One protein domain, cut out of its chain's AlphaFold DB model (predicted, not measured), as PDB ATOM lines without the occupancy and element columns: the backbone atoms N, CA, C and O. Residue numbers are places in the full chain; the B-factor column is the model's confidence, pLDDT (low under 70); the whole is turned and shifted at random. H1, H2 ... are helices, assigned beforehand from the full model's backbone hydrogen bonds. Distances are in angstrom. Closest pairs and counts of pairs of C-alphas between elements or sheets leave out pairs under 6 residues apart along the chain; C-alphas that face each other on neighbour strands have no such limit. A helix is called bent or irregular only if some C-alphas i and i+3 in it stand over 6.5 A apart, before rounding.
ATOM      1  N   ARG A  34     -63.298  -1.660 -40.118       83.75
ATOM      2  CA  ARG A  34     -64.134  -0.833 -41.003       83.75
ATOM      3  C   ARG A  34     -63.306   0.134 -41.844       83.75
ATOM      4  O   ARG A  34     -63.616   0.371 -43.011       83.75
ATOM      5  N   PHE A  35     -62.273   0.726 -41.256       82.56
ATOM      6  CA  PHE A  35     -61.478   1.760 -41.904       82.56
ATOM      7  C   PHE A  35     -60.236   1.206 -42.606       82.56
ATOM      8  O   PHE A  35     -59.734   1.872 -43.510       82.56
ATOM      9  N   GLY A  36     -59.799  -0.018 -42.306       81.69
ATOM     10  CA  GLY A  36     -58.643  -0.659 -42.940       81.69
ATOM     11  C   GLY A  36     -57.314   0.027 -42.610       81.69
ATOM     12  O   GLY A  36     -56.386  -0.004 -43.413       81.69
ATOM     13  N   VAL A  37     -57.255   0.713 -41.469       84.81
ATOM     14  CA  VAL A  37     -56.076   1.398 -40.927       84.81
ATOM     15  C   VAL A  37     -56.077   1.111 -39.436       84.81
ATOM     16  O   VAL A  37     -57.138   1.211 -38.823       84.81
ATOM     17  N   THR A  38     -54.936   0.745 -38.853       87.38
ATOM     18  CA  THR A  38     -54.850   0.590 -37.397       87.38
ATOM     19  C   THR A  38     -54.662   1.956 -36.749       87.38
ATOM     20  O   THR A  38     -54.044   2.860 -37.322       87.38
ATOM     21  N   TRP A  39     -55.213   2.141 -35.554       86.38
ATOM     22  CA  TRP A  39     -55.038   3.399 -34.823       86.38
ATOM     23  C   TRP A  39     -53.568   3.653 -34.509       86.38
ATOM     24  O   TRP A  39     -53.069   4.769 -34.656       86.38
ATOM     25  N   GLN A  40     -52.865   2.574 -34.166       86.25
ATOM     26  CA  GLN A  40     -51.436   2.592 -33.932       86.25
ATOM     27  C   GLN A  40     -50.653   3.057 -35.164       86.25
ATOM     28  O   GLN A  40     -49.818   3.946 -35.035       86.25
ATOM     29  N   ASP A  41     -50.937   2.520 -36.354       84.88
ATOM     30  CA  ASP A  41     -50.255   2.930 -37.586       84.88
ATOM     31  C   ASP A  41     -50.449   4.418 -37.880       84.88
ATOM     32  O   ASP A  41     -49.500   5.120 -38.238       84.88
ATOM     33  N   LEU A  42     -51.680   4.908 -37.704       87.69
ATOM     34  CA  LEU A  42     -52.004   6.307 -37.949       87.69
ATOM     35  C   LEU A  42     -51.223   7.236 -37.016       87.69
ATOM     36  O   LEU A  42     -50.849   8.324 -37.437       87.69
ATOM     37  N   HIS A  43     -50.961   6.829 -35.773       85.31
ATOM     38  CA  HIS A  43     -50.182   7.608 -34.801       85.31
ATOM     39  C   HIS A  43     -48.669   7.392 -34.921       85.31
ATOM     40  O   HIS A  43     -47.895   8.293 -34.605       85.31
ATOM     41  N   ALA A  44     -48.250   6.261 -35.480       87.81
ATOM     42  CA  ALA A  44     -46.867   5.930 -35.815       87.81
ATOM     43  C   ALA A  44     -46.377   6.548 -37.139       87.81
ATOM     44  O   ALA A  44     -45.252   6.296 -37.568       87.81
ATOM     45  N   TYR A  45     -47.197   7.350 -37.823       90.38
ATOM     46  CA  TYR A  45     -46.879   7.881 -39.154       90.38
ATOM     47  C   TYR A  45     -45.540   8.628 -39.240       90.38
ATOM     48  O   TYR A  45     -44.898   8.603 -40.289       90.38
ATOM     49  N   LYS A  46     -45.090   9.262 -38.149       91.56
ATOM     50  CA  LYS A  46     -43.789   9.946 -38.094       91.56
ATOM     51  C   LYS A  46     -42.621   8.970 -38.201       91.56
ATOM     52  O   LYS A  46     -41.652   9.270 -38.888       91.56
ATOM     53  N   ASP A  47     -42.735   7.781 -37.613       89.06
ATOM     54  CA  ASP A  47     -41.689   6.760 -37.707       89.06
ATOM     55  C   ASP A  47     -41.536   6.225 -39.134       89.06
ATOM     56  O   ASP A  47     -40.430   5.882 -39.541       89.06
ATOM     57  N   ARG A  48     -42.611   6.228 -39.937       89.50
ATOM     58  CA  ARG A  48     -42.550   5.837 -41.358       89.50
ATOM     59  C   ARG A  48     -41.809   6.843 -42.245       89.50
ATOM     60  O   ARG A  48     -41.514   6.525 -43.392       89.50
ATOM     61  N   ASP A  66     -33.707  10.439 -57.762       70.62
ATOM     62  CA  ASP A  66     -35.167  10.458 -57.915       70.62
ATOM     63  C   ASP A  66     -35.912   9.775 -56.753       70.62
ATOM     64  O   ASP A  66     -36.989   9.196 -56.940       70.62
ATOM     65  N   ILE A  67     -35.359   9.796 -55.535       76.06
ATOM     66  CA  ILE A  67     -36.112   9.340 -54.363       76.06
ATOM     67  C   ILE A  67     -37.368  10.204 -54.239       76.06
ATOM     68  O   ILE A  67     -37.308  11.427 -54.120       76.06
ATOM     69  N   SER A  68     -38.534   9.555 -54.250       69.38
ATOM     70  CA  SER A  68     -39.806  10.248 -54.082       69.38
ATOM     71  C   SER A  68     -39.826  10.972 -52.734       69.38
ATOM     72  O   SER A  68     -39.913  10.332 -51.680       69.38
ATOM     73  N   LEU A  69     -39.763  12.304 -52.766       80.62
ATOM     74  CA  LEU A  69     -39.852  13.134 -51.571       80.62
ATOM     75  C   LEU A  69     -41.278  13.072 -51.021       80.62
ATOM     76  O   LEU A  69     -42.205  13.706 -51.526       80.62
ATOM     77  N   CYS A  70     -41.463  12.297 -49.955       91.31
ATOM     78  CA  CYS A  70     -42.764  12.142 -49.310       91.31
ATOM     79  C   CYS A  70     -43.137  13.318 -48.398       91.31
ATOM     80  O   CYS A  70     -44.201  13.278 -47.787       91.31
ATOM     81  N   GLU A  71     -42.325  14.380 -48.325       91.31
ATOM     82  CA  GLU A  71     -42.543  15.523 -47.430       91.31
ATOM     83  C   GLU A  71     -43.899  16.200 -47.621       91.31
ATOM     84  O   GLU A  71     -44.609  16.439 -46.648       91.31
ATOM     85  N   THR A  72     -44.297  16.506 -48.858       91.50
ATOM     86  CA  THR A  72     -45.577  17.194 -49.101       91.50
ATOM     87  C   THR A  72     -46.758  16.310 -48.699       91.50
ATOM     88  O   THR A  72     -47.731  16.792 -48.113       91.50
ATOM     89  N   VAL A  73     -46.660  14.999 -48.951       93.25
ATOM     90  CA  VAL A  73     -47.680  14.018 -48.556       93.25
ATOM     91  C   VAL A  73     -47.723  13.868 -47.033       93.25
ATOM     92  O   VAL A  73     -48.805  13.889 -46.447       93.25
ATOM     93  N   PHE A  74     -46.553  13.807 -46.393       94.75
ATOM     94  CA  PHE A  74     -46.386  13.796 -44.943       94.75
ATOM     95  C   PHE A  74     -47.010  15.035 -44.299       94.75
ATOM     96  O   PHE A  74     -47.863  14.892 -43.434       94.75
ATOM     97  N   ARG A  75     -46.692  16.247 -44.776       94.19
ATOM     98  CA  ARG A  75     -47.277  17.506 -44.274       94.19
ATOM     99  C   ARG A  75     -48.797  17.549 -44.430       94.19
ATOM    100  O   ARG A  75     -49.466  18.251 -43.678       94.19
ATOM    101  N   GLY A  76     -49.350  16.870 -45.434       93.69
ATOM    102  CA  GLY A  76     -50.796  16.727 -45.603       93.69
ATOM    103  C   GLY A  76     -51.422  15.816 -44.545       93.69
ATOM    104  O   GLY A  76     -52.457  16.159 -43.975       93.69
ATOM    105  N   LEU A  77     -50.784  14.678 -44.261       94.94
ATOM    106  CA  LEU A  77     -51.212  13.759 -43.207       94.94
ATOM    107  C   LEU A  77     -51.040  14.364 -41.807       94.94
ATOM    108  O   LEU A  77     -51.976  14.311 -41.016       94.94
ATOM    109  N   ASP A  78     -49.890  14.977 -41.530       94.81
ATOM    110  CA  ASP A  78     -49.565  15.637 -40.261       94.81
ATOM    111  C   ASP A  78     -50.609  16.708 -39.928       94.81
ATOM    112  O   ASP A  78     -51.235  16.652 -38.871       94.81
ATOM    113  N   ARG A  79     -50.933  17.584 -40.891       93.75
ATOM    114  CA  ARG A  79     -52.017  18.566 -40.739       93.75
ATOM    115  C   ARG A  79     -53.364  17.919 -40.428       93.75
ATOM    116  O   ARG A  79     -54.058  18.407 -39.542       93.75
ATOM    117  N   CYS A  80     -53.732  16.839 -41.120       93.38
ATOM    118  CA  CYS A  80     -54.984  16.132 -40.841       93.38
ATOM    119  C   CYS A  80     -55.018  15.584 -39.412       93.38
ATOM    120  O   CYS A  80     -56.012  15.754 -38.709       93.38
ATOM    121  N   ILE A  81     -53.930  14.952 -38.970       91.75
ATOM    122  CA  ILE A  81     -53.844  14.354 -37.639       91.75
ATOM    123  C   ILE A  81     -53.869  15.445 -36.567       91.75
ATOM    124  O   ILE A  81     -54.684  15.356 -35.659       91.75
ATOM    125  N   VAL A  82     -53.051  16.495 -36.700       90.94
ATOM    126  CA  VAL A  82     -52.985  17.608 -35.739       90.94
ATOM    127  C   VAL A  82     -54.334  18.322 -35.629       90.94
ATOM    128  O   VAL A  82     -54.850  18.484 -34.526       90.94
ATOM    129  N   GLN A  83     -54.958  18.685 -36.754       88.31
ATOM    130  CA  GLN A  83     -56.286  19.314 -36.750       88.31
ATOM    131  C   GLN A  83     -57.374  18.367 -36.230       88.31
ATOM    132  O   GLN A  83     -58.296  18.795 -35.537       88.31
ATOM    133  N   GLY A  84     -57.262  17.073 -36.530       83.62
ATOM    134  CA  GLY A  84     -58.163  16.045 -36.024       83.62
ATOM    135  C   GLY A  84     -58.006  15.769 -34.528       83.62
ATOM    136  O   GLY A  84     -58.921  15.214 -33.930       83.62
ATOM    137  N   THR A  85     -56.871  16.111 -33.916       82.06
ATOM    138  CA  THR A  85     -56.677  16.075 -32.456       82.06
ATOM    139  C   THR A  85     -57.287  17.301 -31.787       82.06
ATOM    140  O   THR A  85     -57.927  17.173 -30.751       82.06
ATOM    141  N   LEU A  86     -57.153  18.483 -32.395       83.62
ATOM    142  CA  LEU A  86     -57.737  19.718 -31.857       83.62
ATOM    143  C   LEU A  86     -59.273  19.701 -31.870       83.62
ATOM    144  O   LEU A  86     -59.899  20.215 -30.950       83.62
ATOM    145  N   ASN A  87     -59.872  19.091 -32.894       83.19
ATOM    146  CA  ASN A  87     -61.325  19.038 -33.087       83.19
ATOM    147  C   ASN A  87     -61.935  17.681 -32.685       83.19
ATOM    148  O   ASN A  87     -62.958  17.265 -33.238       83.19
ATOM    149  N   GLU A  88     -61.288  16.938 -31.783       80.06
ATOM    150  CA  GLU A  88     -61.717  15.589 -31.409       80.06
ATOM    151  C   GLU A  88     -63.040  15.620 -30.625       80.06
ATOM    152  O   GLU A  88     -63.160  16.255 -29.580       80.06
ATOM    153  N   ASN A  89     -64.056  14.920 -31.139       81.31
ATOM    154  CA  ASN A  89     -65.352  14.797 -30.480       81.31
ATOM    155  C   ASN A  89     -65.354  13.559 -29.558       81.31
ATOM    156  O   ASN A  89     -65.226  12.442 -30.073       81.31
ATOM    157  N   PRO A  90     -65.592  13.702 -28.237       78.94
ATOM    158  CA  PRO A  90     -65.642  12.574 -27.300       78.94
ATOM    159  C   PRO A  90     -66.674  11.494 -27.662       78.94
ATOM    160  O   PRO A  90     -66.501  10.324 -27.326       78.94
ATOM    161  N   GLY A  91     -67.742  11.858 -28.380       79.88
ATOM    162  CA  GLY A  91     -68.748  10.909 -28.863       79.88
ATOM    163  C   GLY A  91     -68.262  10.018 -30.014       79.88
ATOM    164  O   GLY A  91     -68.839   8.954 -30.254       79.88
ATOM    165  N   GLN A  92     -67.202  10.418 -30.724       79.81
ATOM    166  CA  GLN A  92     -66.667   9.723 -31.899       79.81
ATOM    167  C   GLN A  92     -65.123   9.694 -31.901       79.81
ATOM    168  O   GLN A  92     -64.498  10.223 -32.824       79.81
ATOM    169  N   PRO A  93     -64.485   9.020 -30.925       76.81
ATOM    170  CA  PRO A  93     -63.026   9.043 -30.744       76.81
ATOM    171  C   PRO A  93     -62.237   8.494 -31.949       76.81
ATOM    172  O   PRO A  93     -61.086   8.849 -32.164       76.81
ATOM    173  N   TYR A  94     -62.857   7.665 -32.797       84.38
ATOM    174  CA  TYR A  94     -62.200   7.065 -33.967       84.38
ATOM    175  C   TYR A  94     -62.557   7.735 -35.303       84.38
ATOM    176  O   TYR A  94     -62.094   7.285 -36.352       84.38
ATOM    177  N   ALA A  95     -63.342   8.822 -35.308       84.81
ATOM    178  CA  ALA A  95     -63.713   9.524 -36.543       84.81
ATOM    179  C   ALA A  95     -62.485  10.026 -37.322       84.81
ATOM    180  O   ALA A  95     -62.459   9.989 -38.554       84.81
ATOM    181  N   ARG A  96     -61.417  10.402 -36.606       87.06
ATOM    182  CA  ARG A  96     -60.136  10.813 -37.193       87.06
ATOM    183  C   ARG A  96     -59.527   9.749 -38.111       87.06
ATOM    184  O   ARG A  96     -58.917  10.110 -39.113       87.06
ATOM    185  N   MET A  97     -59.728   8.456 -37.833       87.56
ATOM    186  CA  MET A  97     -59.257   7.382 -38.721       87.56
ATOM    187  C   MET A  97     -59.905   7.475 -40.092       87.56
ATOM    188  O   MET A  97     -59.223   7.383 -41.107       87.56
ATOM    189  N   GLN A  98     -61.218   7.694 -40.124       88.31
ATOM    190  CA  GLN A  98     -61.970   7.833 -41.361       88.31
ATOM    191  C   GLN A  98     -61.578   9.110 -42.110       88.31
ATOM    192  O   GLN A  98     -61.360   9.059 -43.320       88.31
ATOM    193  N   ILE A  99     -61.451  10.231 -41.394       90.06
ATOM    194  CA  ILE A  99     -61.119  11.542 -41.970       90.06
ATOM    195  C   ILE A  99     -59.707  11.535 -42.566       90.06
ATOM    196  O   ILE A  99     -59.513  11.951 -43.706       90.06
ATOM    197  N   CYS A 100     -58.718  11.014 -41.835       92.00
ATOM    198  CA  CYS A 100     -57.326  11.017 -42.282       92.00
ATOM    199  C   CYS A 100     -56.950   9.830 -43.175       92.00
ATOM    200  O   CYS A 100     -55.864   9.837 -43.756       92.00
ATOM    201  N   LYS A 101     -57.840   8.848 -43.375       90.88
ATOM    202  CA  LYS A 101     -57.597   7.679 -44.237       90.88
ATOM    203  C   LYS A 101     -57.102   8.034 -45.651       90.88
ATOM    204  O   LYS A 101     -56.129   7.416 -46.086       90.88
ATOM    205  N   PRO A 102     -57.681   9.000 -46.392       92.44
ATOM    206  CA  PRO A 102     -57.189   9.339 -47.731       92.44
ATOM    207  C   PRO A 102     -55.747   9.868 -47.716       92.44
ATOM    208  O   PRO A 102     -54.952   9.526 -48.593       92.44
ATOM    209  N   HIS A 103     -55.394  10.662 -46.700       93.81
ATOM    210  CA  HIS A 103     -54.036  11.170 -46.502       93.81
ATOM    211  C   HIS A 103     -53.074  10.043 -46.120       93.81
ATOM    212  O   HIS A 103     -51.984   9.951 -46.681       93.81
ATOM    213  N   TRP A 104     -53.516   9.142 -45.241       93.38
ATOM    214  CA  TRP A 104     -52.762   7.964 -44.829       93.38
ATOM    215  C   TRP A 104     -52.434   7.045 -46.007       93.38
ATOM    216  O   TRP A 104     -51.281   6.670 -46.184       93.38
ATOM    217  N   ILE A 105     -53.413   6.723 -46.858       92.19
ATOM    218  CA  ILE A 105     -53.202   5.843 -48.019       92.19
ATOM    219  C   ILE A 105     -52.154   6.435 -48.967       92.19
ATOM    220  O   ILE A 105     -51.275   5.713 -49.439       92.19
ATOM    221  N   ARG A 106     -52.229   7.743 -49.254       93.19
ATOM    222  CA  ARG A 106     -51.236   8.421 -50.102       93.19
ATOM    223  C   ARG A 106     -49.852   8.394 -49.458       93.19
ATOM    224  O   ARG A 106     -48.877   8.091 -50.140       93.19
ATOM    225  N   PHE A 107     -49.781   8.674 -48.158       94.88
ATOM    226  CA  PHE A 107     -48.537   8.667 -47.396       94.88
ATOM    227  C   PHE A 107     -47.885   7.282 -47.382       94.88
ATOM    228  O   PHE A 107     -46.749   7.148 -47.823       94.88
ATOM    229  N   ALA A 108     -48.630   6.246 -46.991       92.62
ATOM    230  CA  ALA A 108     -48.139   4.873 -46.924       92.62
ATOM    231  C   ALA A 108     -47.671   4.347 -48.291       92.62
ATOM    232  O   ALA A 108     -46.654   3.663 -48.373       92.62
ATOM    233  N   LYS A 109     -48.377   4.687 -49.381       92.62
ATOM    234  CA  LYS A 109     -47.932   4.355 -50.744       92.62
ATOM    235  C   LYS A 109     -46.632   5.072 -51.113       92.62
ATOM    236  O   LYS A 109     -45.767   4.459 -51.732       92.62
ATOM    237  N   CYS A 110     -46.498   6.346 -50.742       94.00
ATOM    238  CA  CYS A 110     -45.287   7.117 -51.006       94.00
ATOM    239  C   CYS A 110     -44.080   6.524 -50.276       94.00
ATOM    240  O   CYS A 110     -43.083   6.217 -50.922       94.00
ATOM    241  N   THR A 111     -44.178   6.311 -48.958       93.31
ATOM    242  CA  THR A 111     -43.057   5.784 -48.162       93.31
ATOM    243  C   THR A 111     -42.681   4.375 -48.600       93.31
ATOM    244  O   THR A 111     -41.502   4.093 -48.751       93.31
ATOM    245  N   LYS A 112     -43.663   3.520 -48.922       91.94
ATOM    246  CA  LYS A 112     -43.390   2.184 -49.465       91.94
ATOM    247  C   LYS A 112     -42.574   2.249 -50.761       91.94
ATOM    248  O   LYS A 112     -41.524   1.625 -50.847       91.94
ATOM    249  N   ARG A 113     -43.016   3.047 -51.743       92.25
ATOM    250  CA  ARG A 113     -42.297   3.208 -53.020       92.25
ATOM    251  C   ARG A 113     -40.894   3.784 -52.813       92.25
ATOM    252  O   ARG A 113     -39.943   3.339 -53.448       92.25
ATOM    253  N   ARG A 114     -40.769   4.781 -51.935       93.00
ATOM    254  CA  ARG A 114     -39.496   5.405 -51.555       93.00
ATOM    255  C   ARG A 114     -38.513   4.366 -51.015       93.00
ATOM    256  O   ARG A 114     -37.382   4.293 -51.484       93.00
ATOM    257  N   ASP A 115     -38.961   3.557 -50.063       92.56
ATOM    258  CA  ASP A 115     -38.126   2.564 -49.391       92.56
ATOM    259  C   ASP A 115     -37.741   1.426 -50.347       92.56
ATOM    260  O   ASP A 115     -36.596   0.985 -50.340       92.56
ATOM    261  N   GLU A 116     -38.642   1.013 -51.244       91.44
ATOM    262  CA  GLU A 116     -38.343   0.054 -52.318       91.44
ATOM    263  C   GLU A 116     -37.247   0.565 -53.267       91.44
ATOM    264  O   GLU A 116     -36.343  -0.195 -53.626       91.44
ATOM    265  N   LEU A 117     -37.288   1.849 -53.648       92.00
ATOM    266  CA  LEU A 117     -36.253   2.472 -54.481       92.00
ATOM    267  C   LEU A 117     -34.903   2.531 -53.759       92.00
ATOM    268  O   LEU A 117     -33.883   2.188 -54.357       92.00
ATOM    269  N   ILE A 118     -34.900   2.905 -52.478       92.94
ATOM    270  CA  ILE A 118     -33.689   2.929 -51.647       92.94
ATOM    271  C   ILE A 118     -33.103   1.522 -51.530       92.94
ATOM    272  O   ILE A 118     -31.932   1.320 -51.835       92.94
ATOM    273  N   MET A 119     -33.917   0.525 -51.176       93.31
ATOM    274  CA  MET A 119     -33.464  -0.862 -51.043       93.31
ATOM    275  C   MET A 119     -32.962  -1.443 -52.368       93.31
ATOM    276  O   MET A 119     -32.017  -2.231 -52.375       93.31
ATOM    277  N   ARG A 120     -33.556  -1.057 -53.503       91.81
ATOM    278  CA  ARG A 120     -33.047  -1.421 -54.833       91.81
ATOM    279  C   ARG A 120     -31.682  -0.781 -55.104       91.81
ATOM    280  O   ARG A 120     -30.806  -1.472 -55.620       91.81
ATOM    281  N   GLY A 121     -31.507   0.492 -54.746       92.38
ATOM    282  CA  GLY A 121     -30.231   1.206 -54.838       92.38
ATOM    283  C   GLY A 121     -29.139   0.542 -54.000       92.38
ATOM    284  O   GLY A 121     -28.095   0.192 -54.540       92.38
ATOM    285  N   ILE A 122     -29.437   0.252 -52.729       94.69
ATOM    286  CA  ILE A 122     -28.541  -0.466 -51.811       94.69
ATOM    287  C   ILE A 122     -28.097  -1.796 -52.423       94.69
ATOM    288  O   ILE A 122     -26.908  -2.019 -52.590       94.69
ATOM    289  N   ARG A 123     -29.031  -2.655 -52.856       92.94
ATOM    290  CA  ARG A 123     -28.677  -3.962 -53.445       92.94
ATOM    291  C   ARG A 123     -27.875  -3.858 -54.742       92.94
ATOM    292  O   ARG A 123     -27.198  -4.810 -55.123       92.94
ATOM    293  N   LYS A 124     -28.023  -2.769 -55.498       92.44
ATOM    294  CA  LYS A 124     -27.204  -2.537 -56.692       92.44
ATOM    295  C   LYS A 124     -25.773  -2.206 -56.271       92.44
ATOM    296  O   LYS A 124     -24.860  -2.912 -56.682       92.44
ATOM    297  N   TRP A 125     -25.621  -1.206 -55.408       95.00
ATOM    298  CA  TRP A 125     -24.329  -0.778 -54.879       95.00
ATOM    299  C   TRP A 125     -23.595  -1.926 -54.171       95.00
ATOM    300  O   TRP A 125     -22.433  -2.192 -54.462       95.00
ATOM    301  N   GLU A 126     -24.289  -2.688 -53.319       94.88
ATOM    302  CA  GLU A 126     -23.695  -3.803 -52.577       94.88
ATOM    303  C   GLU A 126     -23.161  -4.898 -53.495       94.88
ATOM    304  O   GLU A 126     -22.137  -5.486 -53.180       94.88
ATOM    305  N   ARG A 127     -23.811  -5.176 -54.631       92.69
ATOM    306  CA  ARG A 127     -23.314  -6.179 -55.584       92.69
ATOM    307  C   ARG A 127     -21.985  -5.767 -56.207       92.69
ATOM    308  O   ARG A 127     -21.105  -6.610 -56.361       92.69
ATOM    309  N   GLU A 128     -21.845  -4.491 -56.548       93.50
ATOM    310  CA  GLU A 128     -20.612  -3.934 -57.110       93.50
ATOM    311  C   GLU A 128     -19.506  -3.898 -56.042       93.50
ATOM    312  O   GLU A 128     -18.420  -4.439 -56.260       93.50
ATOM    313  N   TYR A 129     -19.816  -3.366 -54.853       95.00
ATOM    314  CA  TYR A 129     -18.890  -3.310 -53.721       95.00
ATOM    315  C   TYR A 129     -18.423  -4.709 -53.303       95.00
ATOM    316  O   TYR A 129     -17.230  -4.996 -53.332       95.00
ATOM    317  N   TYR A 130     -19.351  -5.619 -53.005       95.06
ATOM    318  CA  TYR A 130     -19.051  -6.990 -52.589       95.06
ATOM    319  C   TYR A 130     -18.280  -7.777 -53.658       95.06
ATOM    320  O   TYR A 130     -17.376  -8.551 -53.339       95.06
ATOM    321  N   GLY A 131     -18.598  -7.554 -54.938       93.19
ATOM    322  CA  GLY A 131     -17.868  -8.141 -56.058       93.19
ATOM    323  C   GLY A 131     -16.409  -7.680 -56.132       93.19
ATOM    324  O   GLY A 131     -15.555  -8.477 -56.515       93.19
ATOM    325  N   SER A 132     -16.114  -6.446 -55.714       94.94
ATOM    326  CA  SER A 132     -14.755  -5.885 -55.701       94.94
ATOM    327  C   SER A 132     -13.882  -6.343 -54.525       94.94
ATOM    328  O   SER A 132     -12.661  -6.211 -54.594       94.94
ATOM    329  N   LEU A 133     -14.488  -6.882 -53.462       95.56
ATOM    330  CA  LEU A 133     -13.782  -7.354 -52.271       95.56
ATOM    331  C   LEU A 133     -13.061  -8.689 -52.511       95.56
ATOM    332  O   LEU A 133     -13.518  -9.524 -53.296       95.56
TER     333      LEU A 133
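Overview. This is residues 34 to 48 and 66 to 133 of the 202 residues of the protein "Hypothetical protein" of Brandtodinium nutricula (UniProt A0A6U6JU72). A helical hairpin with one very long arm: H2 folds against the early part of the long, kinked helix H3, the short H1 packs on H3 near its start, and the last part of H3, from residue 119, sticks out as a free arm. The printed part has 83 residues with three named helices, H1, H2 and H3 in that order, and no named strand; the class is all helix. It is only just loose, close to extended, with a radius of gyration of the C-alphas of 17.3 A and spans of 62 by 23 by 16 A.

Arrangement. H1, residues 39 to 43, only just touches H3, residues 95 to 132, with 3 pairs of C-alphas within 8 A; residues 97 to 104 of H3 alone take part, and the closest C-alphas are those of Trp 39 and Met 97, 7.0 A apart. H1 and H2, residues 71 to 86, are near each other. H2 and H3 form a helical hairpin: they touch with residues 96 to 110 of H3 alone, the closest C-alphas being those of Leu 77 and His 103, 5.1 A apart. They run opposite ways at a shallow tilt of 33 degrees, only just short of steep. Every O i to N i+4 pair is within hydrogen-bond range in H1 and H2, and 32 of 34 are in H3.

Along the chain. H1 begins at C-alpha 39 (-55.038, 3.399, -34.823). H2 is 22.2 A long. H3 is 54.8 A long and ends at C-alpha 132 (-14.755, -5.885, -55.701); it has a kink of 55 degrees near residue 102 and is irregular, with C-alphas 99 and 102 7.3 A apart.

Size, cuts and confidence. The C-alphas farthest apart are those of Gly 91 and Ser 132, 62.6 A. Residues 119 to 133, of which 119 to 132 belong to H3, stand free. Residues 49 to 65 are cut out, with 18.7 A between C-alphas 48 and 66; the H1 to H2 link runs across this cut. The H2 to H3 link is short. Residue 68 alone has a pLDDT under 70.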